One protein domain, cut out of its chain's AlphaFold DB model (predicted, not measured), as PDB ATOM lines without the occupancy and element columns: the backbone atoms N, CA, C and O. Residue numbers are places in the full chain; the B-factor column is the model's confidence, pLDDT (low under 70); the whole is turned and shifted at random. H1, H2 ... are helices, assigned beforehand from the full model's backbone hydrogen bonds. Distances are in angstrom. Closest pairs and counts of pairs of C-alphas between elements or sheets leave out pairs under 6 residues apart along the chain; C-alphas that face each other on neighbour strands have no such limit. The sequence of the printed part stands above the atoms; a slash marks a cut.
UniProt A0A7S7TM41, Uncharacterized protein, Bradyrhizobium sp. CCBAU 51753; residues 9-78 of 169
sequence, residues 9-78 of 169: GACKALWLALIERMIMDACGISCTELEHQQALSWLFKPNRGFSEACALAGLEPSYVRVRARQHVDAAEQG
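AT A GLANCE: This is residues 9 to 78 of the 169 residues of an uncharacterized protein of Bradyrhizobium sp. CCBAU 51753 (UniProt A0A7S7TM41). Two long helices, H1 and H4, run the same way and draw together as a V, the last residues of H1 meeting the later half of H4, while two shorter helices, H2 and H3, lead the chain back from the end of H1 to the start of H4. H2 packs across the end of H1, and H3 packs on the first half of H1, reaching the start of H4 on the open side of the V. The printed part has 70 residues, with four named helices in the order H1, H2, H3, H4 and no named strand; the class is all helix. The whole is compact, with a radius of gyration of the C-alphas of 11.7 A, and its outline is elongated, 34 by 20 by 19 A.

HOW THE PARTS SIT: H1, residues 9 to 26, is a hub that touches the three other helices. H3, residues 48 to 57, touches residues 11 to 19 of H1 alone, at a steep tilt of 50 degrees, opposite ways; their closest C-alphas, those of Lys 12 and Ala 57, are 4.4 A apart. H2, residues 33 to 44, touches residues 22 to 26 of H1 alone, at a steep tilt of 57 degrees, opposite ways; the closest C-alphas, Ala 26 and His 36, are 4.9 A apart. H4, residues 61 to 76, is also a hub and touches the three other helices. Its residues 68 to 72 touch residues 23 to 26 of H1, with the closest C-alphas, Ile 23 and Ala 68, 5.5 A apart; the two helices run the same way at a tilt of 36 degrees, only just steep. H4 and H3 touch through Pro 61 alone on the side of H4, about perpendicular at 80 degrees, with the C-alphas of Cys 54 and Pro 61 closest at 5.8 A. H2 and H4 only just touch, with 3 pairs of C-alphas within 8 A, the closest being Leu 43 and Arg 65 at 6.5 A; they run opposite ways at 35.3 degrees, only just a steep tilt. H2 and H3 are close but not clearly touching, about perpendicular at 76 degrees, with the C-alphas of Trp 42 and Phe 50 closest at 6.7 A. In H1, H2, H3 and H4 every O i to N i+4 pair is within hydrogen-bond range.

IN THESE COORDINATES: H1 is the longest helix, 25.6 A from C-alpha 9 at (-30.323, 5.201, -10.878) to C-alpha 26 at (-46.536, -13.828, -5.294). H4 measures 22.6 A and ends at C-alpha 76 at (-45.200, -23.524, -0.412). H2 measures 16.2 A and H3 14.3 A.

THE WHOLE: The C-alphas farthest apart, those of Gly 9 and Gln 77, are 35.3 A apart. The printed part has no cut. The links H2 to H3 and H3 to H4 are tight, and H1 to H2 is short. The mean pLDDT of the printed part is 84.3, and residues 29 to 30 and 76 to 78 are under 70.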
ATOM      1  N   GLY A   9     -30.412   6.002 -12.100       74.75
ATOM      2  CA  GLY A   9     -30.323   5.201 -10.878       74.75
ATOM      3  C   GLY A   9     -31.619   5.174 -10.063       74.75
ATOM      4  O   GLY A   9     -32.006   4.116  -9.562       74.75
ATOM      5  N   ALA A  10     -32.318   6.308  -9.961       80.00
ATOM      6  CA  ALA A  10     -33.579   6.409  -9.224       80.00
ATOM      7  C   ALA A  10     -34.710   5.639  -9.926       80.00
ATOM      8  O   ALA A  10     -35.461   4.909  -9.275       80.00
ATOM      9  N   CYS A  11     -34.781   5.722 -11.260       80.81
ATOM     10  CA  CYS A  11     -35.725   4.930 -12.049       80.81
ATOM     11  C   CYS A  11     -35.473   3.426 -11.892       80.81
ATOM     12  O   CYS A  11     -36.412   2.675 -11.629       80.81
ATOM     13  N   LYS A  12     -34.214   2.977 -11.977       86.25
ATOM     14  CA  LYS A  12     -33.856   1.565 -11.763       86.25
ATOM     15  C   LYS A  12     -34.257   1.073 -10.379       86.25
ATOM     16  O   LYS A  12     -34.849   0.004 -10.266       86.25
ATOM     17  N   ALA A  13     -33.976   1.854  -9.337       86.88
ATOM     18  CA  ALA A  13     -34.333   1.499  -7.966       86.88
ATOM     19  C   ALA A  13     -35.850   1.336  -7.785       86.88
ATOM     20  O   ALA A  13     -36.288   0.395  -7.124       86.88
ATOM     21  N   LEU A  14     -36.653   2.197  -8.421       91.62
ATOM     22  CA  LEU A  14     -38.112   2.096  -8.391       91.62
ATOM     23  C   LEU A  14     -38.605   0.802  -9.048       91.62
ATOM     24  O   LEU A  14     -39.421   0.086  -8.467       91.62
ATOM     25  N   TRP A  15     -38.093   0.469 -10.235       90.06
ATOM     26  CA  TRP A  15     -38.495  -0.750 -10.943       90.06
ATOM     27  C   TRP A  15     -38.027  -2.023 -10.237       90.06
ATOM     28  O   TRP A  15     -38.773  -3.000 -10.183       90.06
ATOM     29  N   LEU A  16     -36.837  -2.003  -9.634       88.12
ATOM     30  CA  LEU A  16     -36.353  -3.090  -8.783       88.12
ATOM     31  C   LEU A  16     -37.264  -3.301  -7.572       88.12
ATOM     32  O   LEU A  16     -37.682  -4.430  -7.323       88.12
ATOM     33  N   ALA A  17     -37.623  -2.225  -6.867       89.38
ATOM     34  CA  ALA A  17     -38.519  -2.297  -5.719       89.38
ATOM     35  C   ALA A  17     -39.905  -2.835  -6.106       89.38
ATOM     36  O   ALA A  17     -40.473  -3.650  -5.380       89.38
ATOM     37  N   LEU A  18     -40.430  -2.439  -7.272       91.19
ATOM     38  CA  LEU A  18     -41.679  -2.980  -7.806       91.19
ATOM     39  C   LEU A  18     -41.563  -4.484  -8.076       91.19
ATOM     40  O   LEU A  18     -42.423  -5.246  -7.645       91.19
ATOM     41  N   ILE A  19     -40.499  -4.932  -8.747       88.88
ATOM     42  CA  ILE A  19     -40.284  -6.356  -9.046       88.88
ATOM     43  C   ILE A  19     -40.155  -7.171  -7.754       88.88
ATOM     44  O   ILE A  19     -40.770  -8.231  -7.637       88.88
ATOM     45  N   GLU A  20     -39.397  -6.685  -6.771       86.62
ATOM     46  CA  GLU A  20     -39.270  -7.352  -5.472       86.62
ATOM     47  C   GLU A  20     -40.602  -7.407  -4.728       86.62
ATOM     48  O   GLU A  20     -40.942  -8.447  -4.160       86.62
ATOM     49  N   ARG A  21     -41.397  -6.333  -4.784       88.50
ATOM     50  CA  ARG A  21     -42.737  -6.318  -4.199       88.50
ATOM     51  C   ARG A  21     -43.652  -7.356  -4.846       88.50
ATOM     52  O   ARG A  21     -44.268  -8.132  -4.126       88.50
ATOM     53  N   MET A  22     -43.655  -7.439  -6.175       89.56
ATOM     54  CA  MET A  22     -44.440  -8.435  -6.910       89.56
ATOM     55  C   MET A  22     -44.019  -9.871  -6.577       89.56
ATOM     56  O   MET A  22     -44.867 -10.754  -6.508       89.56
ATOM     57  N   ILE A  23     -42.727 -10.122  -6.335       88.06
ATOM     58  CA  ILE A  23     -42.247 -11.432  -5.869       88.06
ATOM     59  C   ILE A  23     -42.756 -11.726  -4.453       88.06
ATOM     60  O   ILE A  23     -43.163 -12.851  -4.184       88.06
ATOM     61  N   MET A  24     -42.763 -10.742  -3.548       85.06
ATOM     62  CA  MET A  24     -43.285 -10.926  -2.189       85.06
ATOM     63  C   MET A  24     -44.796 -11.190  -2.170       85.06
ATOM     64  O   MET A  24     -45.239 -12.090  -1.456       85.06
ATOM     65  N   ASP A  25     -45.574 -10.466  -2.976       86.50
ATOM     66  CA  ASP A  25     -47.019 -10.685  -3.105       86.50
ATOM     67  C   ASP A  25     -47.302 -12.052  -3.778       86.50
ATOM     68  O   ASP A  25     -48.167 -12.815  -3.349       86.50
ATOM     69  N   ALA A  26     -46.473 -12.475  -4.738       85.50
ATOM     70  CA  ALA A  26     -46.536 -13.828  -5.294       85.50
ATOM     71  C   ALA A  26     -46.230 -14.943  -4.274       85.50
ATOM     72  O   ALA A  26     -46.587 -16.086  -4.525       85.50
ATOM     73  N   CYS A  27     -45.623 -14.649  -3.121       82.75
ATOM     74  CA  CYS A  27     -45.405 -15.634  -2.053       82.75
ATOM     75  C   CYS A  27     -46.585 -15.759  -1.078       82.75
ATOM     76  O   CYS A  27     -46.540 -16.613  -0.197       82.75
ATOM     77  N   GLY A  28     -47.603 -14.892  -1.166       75.31
ATOM     78  CA  GLY A  28     -48.779 -14.948  -0.288       75.31
ATOM     79  C   GLY A  28     -48.504 -14.594   1.182       75.31
ATOM     80  O   GLY A  28     -49.370 -14.781   2.031       75.31
ATOM     81  N   ILE A  29     -47.316 -14.069   1.509       68.19
ATOM     82  CA  ILE A  29     -46.890 -13.812   2.899       68.19
ATOM     83  C   ILE A  29     -47.658 -12.628   3.521       68.19
ATOM     84  O   ILE A  29     -47.775 -12.537   4.742       68.19
ATOM     85  N   SER A  30     -48.202 -11.717   2.704       64.94
ATOM     86  CA  SER A  30     -48.875 -10.503   3.191       64.94
ATOM     87  C   SER A  30     -49.963  -9.943   2.266       64.94
ATOM     88  O   SER A  30     -50.265  -8.754   2.360       64.94
ATOM     89  N   CYS A  31     -50.520 -10.737   1.350       71.25
ATOM     90  CA  CYS A  31     -51.477 -10.246   0.354       71.25
ATOM     91  C   CYS A  31     -52.736 -11.116   0.280       71.25
ATOM     92  O   CYS A  31     -52.759 -12.262   0.730       71.25
ATOM     93  N   THR A  32     -53.795 -10.560  -0.297       85.00
ATOM     94  CA  THR A  32     -55.029 -11.297  -0.589       85.00
ATOM     95  C   THR A  32     -54.807 -12.327  -1.703       85.00
ATOM     96  O   THR A  32     -53.908 -12.178  -2.531       85.00
ATOM     97  N   GLU A  33     -55.657 -13.358  -1.774       84.00
ATOM     98  CA  GLU A  33     -55.636 -14.363  -2.856       84.00
ATOM     99  C   GLU A  33     -55.722 -13.713  -4.252       84.00
ATOM    100  O   GLU A  33     -55.074 -14.147  -5.202       84.00
ATOM    101  N   LEU A  34     -56.483 -12.618  -4.376       87.06
ATOM    102  CA  LEU A  34     -56.603 -11.873  -5.628       87.06
ATOM    103  C   LEU A  34     -55.273 -11.219  -6.036       87.06
ATOM    104  O   LEU A  34     -54.878 -11.304  -7.198       87.06
ATOM    105  N   GLU A  35     -54.576 -10.586  -5.093       85.25
ATOM    106  CA  GLU A  35     -53.265  -9.962  -5.325       85.25
ATOM    107  C   GLU A  35     -52.192 -11.011  -5.623       85.25
ATOM    108  O   GLU A  35     -51.377 -10.821  -6.526       85.25
ATOM    109  N   HIS A  36     -52.250 -12.156  -4.942       85.94
ATOM    110  CA  HIS A  36     -51.394 -13.305  -5.212       85.94
ATOM    111  C   HIS A  36     -51.557 -13.786  -6.665       85.94
ATOM    112  O   HIS A  36     -50.581 -13.881  -7.415       85.94
ATOM    113  N   GLN A  37     -52.796 -13.993  -7.124       85.62
ATOM    114  CA  GLN A  37     -53.073 -14.408  -8.503       85.62
ATOM    115  C   GLN A  37     -52.692 -13.344  -9.540       85.62
ATOM    116  O   GLN A  37     -52.189 -13.681 -10.618       85.62
ATOM    117  N   GLN A  38     -52.893 -12.059  -9.233       89.06
ATOM    118  CA  GLN A  38     -52.449 -10.957 -10.090       89.06
ATOM    119  C   GLN A  38     -50.921 -10.919 -10.208       89.06
ATOM    120  O   GLN A  38     -50.403 -10.796 -11.322       89.06
ATOM    121  N   ALA A  39     -50.199 -11.102  -9.101       88.69
ATOM    122  CA  ALA A  39     -48.743 -11.139  -9.076       88.69
ATOM    123  C   ALA A  39     -48.181 -12.327  -9.867       88.69
ATOM    124  O   ALA A  39     -47.314 -12.147 -10.729       88.69
ATOM    125  N   LEU A  40     -48.741 -13.524  -9.677       87.69
ATOM    126  CA  LEU A  40     -48.386 -14.705 -10.465       87.69
ATOM    127  C   LEU A  40     -48.670 -14.500 -11.958       87.69
ATOM    128  O   LEU A  40     -47.835 -14.822 -12.808       87.69
ATOM    129  N   SER A  41     -49.832 -13.929 -12.294       90.44
ATOM    130  CA  SER A  41     -50.198 -13.634 -13.679       90.44
ATOM    131  C   SER A  41     -49.248 -12.615 -14.309       90.44
ATOM    132  O   SER A  41     -48.923 -12.744 -15.487       90.44
ATOM    133  N   TRP A  42     -48.778 -11.624 -13.553       90.12
ATOM    134  CA  TRP A  42     -47.833 -10.626 -14.045       90.12
ATOM    135  C   TRP A  42     -46.419 -11.198 -14.255       90.12
ATOM    136  O   TRP A  42     -45.799 -10.897 -15.275       90.12
ATOM    137  N   LEU A  43     -45.934 -12.056 -13.348       87.12
ATOM    138  CA  LEU A  43     -44.584 -12.645 -13.390       87.12
ATOM    139  C   LEU A  43     -44.440 -13.785 -14.413       87.12
ATOM    140  O   LEU A  43     -43.437 -13.870 -15.134       87.12
ATOM    141  N   PHE A  44     -45.421 -14.690 -14.471       87.25
ATOM    142  CA  PHE A  44     -45.279 -15.961 -15.189       87.25
ATOM    143  C   PHE A  44     -45.976 -16.003 -16.546       87.25
ATOM    144  O   PHE A  44     -45.530 -16.752 -17.419       87.25
ATOM    145  N   LYS A  45     -47.016 -15.192 -16.783       89.50
ATOM    146  CA  LYS A  45     -47.581 -15.077 -18.135       89.50
ATOM    147  C   LYS A  45     -46.693 -14.180 -19.003       89.50
ATOM    148  O   LYS A  45     -46.015 -13.285 -18.492       89.50
ATOM    149  N   PRO A  46     -46.658 -14.397 -20.329       84.94
ATOM    150  CA  PRO A  46     -45.995 -13.472 -21.236       84.94
ATOM    151  C   PRO A  46     -46.688 -12.108 -21.155       84.94
ATOM    152  O   PRO A  46     -47.796 -11.930 -21.653       84.94
ATOM    153  N   ASN A  47     -46.031 -11.155 -20.497       87.56
ATOM    154  CA  ASN A  47     -46.520  -9.796 -20.341       87.56
ATOM    155  C   ASN A  47     -45.481  -8.813 -20.884       87.56
ATOM    156  O   ASN A  47     -44.298  -8.854 -20.523       87.56
ATOM    157  N   ARG A  48     -45.942  -7.909 -21.751       85.19
ATOM    158  CA  ARG A  48     -45.126  -6.823 -22.290       85.19
ATOM    159  C   ARG A  48     -44.648  -5.887 -21.174       85.19
ATOM    160  O   ARG A  48     -43.467  -5.565 -21.137       85.19
ATOM    161  N   GLY A  49     -45.518  -5.569 -20.213       86.00
ATOM    162  CA  GLY A  49     -45.181  -4.702 -19.079       86.00
ATOM    163  C   GLY A  49     -44.126  -5.300 -18.144       86.00
ATOM    164  O   GLY A  49     -43.299  -4.574 -17.609       86.00
ATOM    165  N   PHE A  50     -44.085  -6.629 -18.003       88.31
ATOM    166  CA  PHE A  50     -43.026  -7.311 -17.252       88.31
ATOM    167  C   PHE A  50     -41.665  -7.188 -17.946       88.31
ATOM    168  O   PHE A  50     -40.654  -6.913 -17.304       88.31
ATOM    169  N   SER A  51     -41.647  -7.361 -19.270       88.31
ATOM    170  CA  SER A  51     -40.413  -7.278 -20.061       88.31
ATOM    171  C   SER A  51     -39.850  -5.853 -20.066       88.31
ATOM    172  O   SER A  51     -38.648  -5.670 -19.901       88.31
ATOM    173  N   GLU A  52     -40.723  -4.846 -20.177       86.38
ATOM    174  CA  GLU A  52     -40.355  -3.428 -20.091       86.38
ATOM    175  C   GLU A  52     -39.860  -3.050 -18.684       86.38
ATOM    176  O   GLU A  52     -38.808  -2.429 -18.561       86.38
ATOM    177  N   ALA A  53     -40.535  -3.497 -17.617       86.94
ATOM    178  CA  ALA A  53     -40.089  -3.267 -16.240       86.94
ATOM    179  C   ALA A  53     -38.709  -3.888 -15.954       86.94
ATOM    180  O   ALA A  53     -37.868  -3.265 -15.310       86.94
ATOM    181  N   CYS A  54     -38.446  -5.095 -16.467       88.19
ATOM    182  CA  CYS A  54     -37.140  -5.745 -16.338       88.19
ATOM    183  C   CYS A  54     -36.047  -4.980 -17.100       88.19
ATOM    184  O   CYS A  54     -34.974  -4.742 -16.546       88.19
ATOM    185  N   ALA A  55     -36.334  -4.528 -18.326       87.50
ATOM    186  CA  ALA A  55     -35.403  -3.724 -19.114       87.50
ATOM    187  C   ALA A  55     -35.054  -2.397 -18.416       87.50
ATOM    188  O   ALA A  55     -33.883  -2.029 -18.347       87.50
ATOM    189  N   LEU A  56     -36.050  -1.718 -17.834       86.56
ATOM    190  CA  LEU A  56     -35.860  -0.471 -17.087       86.56
ATOM    191  C   LEU A  56     -35.131  -0.678 -15.751       86.56
ATOM    192  O   LEU A  56     -34.419   0.215 -15.301       86.56
ATOM    193  N   ALA A  57     -35.257  -1.856 -15.136       86.56
ATOM    194  CA  ALA A  57     -34.499  -2.251 -13.949       86.56
ATOM    195  C   ALA A  57     -33.071  -2.743 -14.264       86.56
ATOM    196  O   ALA A  57     -32.275  -2.938 -13.346       86.56
ATOM    197  N   GLY A  58     -32.737  -2.976 -15.540       86.81
ATOM    198  CA  GLY A  58     -31.480  -3.610 -15.945       86.81
ATOM    199  C   GLY A  58     -31.379  -5.085 -15.535       86.81
ATOM    200  O   GLY A  58     -30.279  -5.583 -15.300       86.81
ATOM    201  N   LEU A  59     -32.515  -5.776 -15.414       86.38
ATOM    202  CA  LEU A  59     -32.593  -7.193 -15.070       86.38
ATOM    203  C   LEU A  59     -33.035  -8.035 -16.264       86.38
ATOM    204  O   LEU A  59     -33.888  -7.641 -17.054       86.38
ATOM    205  N   GLU A  60     -32.511  -9.254 -16.332       87.75
ATOM    206  CA  GLU A  60     -32.969 -10.248 -17.297       87.75
ATOM    207  C   GLU A  60     -34.324 -10.850 -16.867       87.75
ATOM    208  O   GLU A  60     -34.429 -11.390 -15.757       87.75
ATOM    209  N   PRO A  61     -35.359 -10.848 -17.733       88.31
ATOM    210  CA  PRO A  61     -36.681 -11.399 -17.411       88.31
ATOM    211  C   PRO A  61     -36.637 -12.879 -16.997       88.31
ATOM    212  O   PRO A  61     -37.419 -13.338 -16.161       88.31
ATOM    213  N   SER A  62     -35.707 -13.636 -17.580       85.75
ATOM    214  CA  SER A  62     -35.469 -15.049 -17.270       85.75
ATOM    215  C   SER A  62     -34.980 -15.239 -15.829       85.75
ATOM    216  O   SER A  62     -35.512 -16.079 -15.102       85.75
ATOM    217  N   TYR A  63     -34.034 -14.408 -15.389       87.12
ATOM    218  CA  TYR A  63     -33.499 -14.416 -14.030       87.12
ATOM    219  C   TYR A  63     -34.581 -14.092 -12.995       87.12
ATOM    220  O   TYR A  63     -34.718 -14.802 -11.996       87.12
ATOM    221  N   VAL A  64     -35.400 -13.072 -13.263       88.12
ATOM    222  CA  VAL A  64     -36.498 -12.668 -12.372       88.12
ATOM    223  C   VAL A  64     -37.521 -13.792 -12.208       88.12
ATOM    224  O   VAL A  64     -37.928 -14.079 -11.086       88.12
ATOM    225  N   ARG A  65     -37.882 -14.498 -13.287       89.00
ATOM    226  CA  ARG A  65     -38.807 -15.645 -13.223       89.00
ATOM    227  C   ARG A  65     -38.249 -16.829 -12.440       89.00
ATOM    228  O   ARG A  65     -38.986 -17.445 -11.673       89.00
ATOM    229  N   VAL A  66     -36.966 -17.153 -12.623       87.56
ATOM    230  CA  VAL A  66     -36.301 -18.223 -11.860       87.56
ATOM    231  C   VAL A  66     -36.298 -17.881 -10.373       87.56
ATOM    232  O   VAL A  66     -36.660 -18.722  -9.553       87.56
ATOM    233  N   ARG A  67     -35.953 -16.637 -10.028       85.31
ATOM    234  CA  ARG A  67     -35.952 -16.159  -8.644       85.31
ATOM    235  C   ARG A  67     -37.360 -16.151  -8.046       85.31
ATOM    236  O   ARG A  67     -37.544 -16.658  -6.948       85.31
ATOM    237  N   ALA A  68     -38.358 -15.650  -8.774       87.06
ATOM    238  CA  ALA A  68     -39.756 -15.672  -8.345       87.06
ATOM    239  C   ALA A  68     -40.238 -17.099  -8.047       87.06
ATOM    240  O   ALA A  68     -40.814 -17.340  -6.993       87.06
ATOM    241  N   ARG A  69     -39.939 -18.059  -8.932       86.75
ATOM    242  CA  ARG A  69     -40.301 -19.469  -8.739       86.75
ATOM    243  C   ARG A  69     -39.662 -20.052  -7.479       86.75
ATOM    244  O   ARG A  69     -40.372 -20.634  -6.678       86.75
ATOM    245  N   GLN A  70     -38.372 -19.799  -7.245       83.69
ATOM    246  CA  GLN A  70     -37.693 -20.233  -6.016       83.69
ATOM    247  C   GLN A  70     -38.360 -19.699  -4.745       83.69
ATOM    248  O   GLN A  70     -38.431 -20.413  -3.751       83.69
ATOM    249  N   HIS A  71     -38.829 -18.452  -4.765       82.19
ATOM    250  CA  HIS A  71     -39.517 -17.857  -3.625       82.19
ATOM    251  C   HIS A  71     -40.916 -18.453  -3.408       82.19
ATOM    252  O   HIS A  71     -41.264 -18.734  -2.264       82.19
ATOM    253  N   VAL A  72     -41.672 -18.714  -4.480       83.19
ATOM    254  CA  VAL A  72     -42.972 -19.405  -4.411       83.19
ATOM    255  C   VAL A  72     -42.800 -20.839  -3.902       83.19
ATOM    256  O   VAL A  72     -43.441 -21.209  -2.927       83.19
ATOM    257  N   ASP A  73     -41.865 -21.608  -4.472       80.94
ATOM    258  CA  ASP A  73     -41.538 -22.969  -4.022       80.94
ATOM    259  C   ASP A  73     -41.126 -22.987  -2.538       80.94
ATOM    260  O   ASP A  73     -41.527 -23.870  -1.782       80.94
ATOM    261  N   ALA A  74     -40.334 -22.004  -2.094       76.94
ATOM    262  CA  ALA A  74     -39.921 -21.884  -0.697       76.94
ATOM    263  C   ALA A  74     -41.085 -21.510   0.240       76.94
ATOM    264  O   ALA A  74     -41.111 -21.968   1.381       76.94
ATOM    265  N   ALA A  75     -42.038 -20.695  -0.226       71.31
ATOM    266  CA  ALA A  75     -43.236 -20.334   0.530       71.31
ATOM    267  C   ALA A  75     -44.203 -21.525   0.656       71.31
ATOM    268  O   ALA A  75     -44.690 -21.801   1.751       71.31
ATOM    269  N   GLU A  76     -44.406 -22.287  -0.424       67.19
ATOM    270  CA  GLU A  76     -45.200 -23.524  -0.412       67.19
ATOM    271  C   GLU A  76     -44.578 -24.590   0.504       67.19
ATOM    272  O   GLU A  76     -45.274 -25.257   1.273       67.19
ATOM    273  N   GLN A  77     -43.247 -24.698   0.507       63.84
ATOM    274  CA  GLN A  77     -42.504 -25.586   1.407       63.84
ATOM    275  C   GLN A  77     -42.543 -25.137   2.881       63.84
ATOM    276  O   GLN A  77     -42.140 -25.897   3.761       63.84
ATOM    277  N   GLY A  78     -43.055 -23.937   3.177       57.47
ATOM    278  CA  GLY A  78     -43.210 -23.394   4.528       57.47
ATOM    279  C   GLY A  78     -44.477 -23.828   5.279       57.47
ATOM    280  O   GLY A  78     -44.609 -23.487   6.454       57.47
TER     281      GLY A  78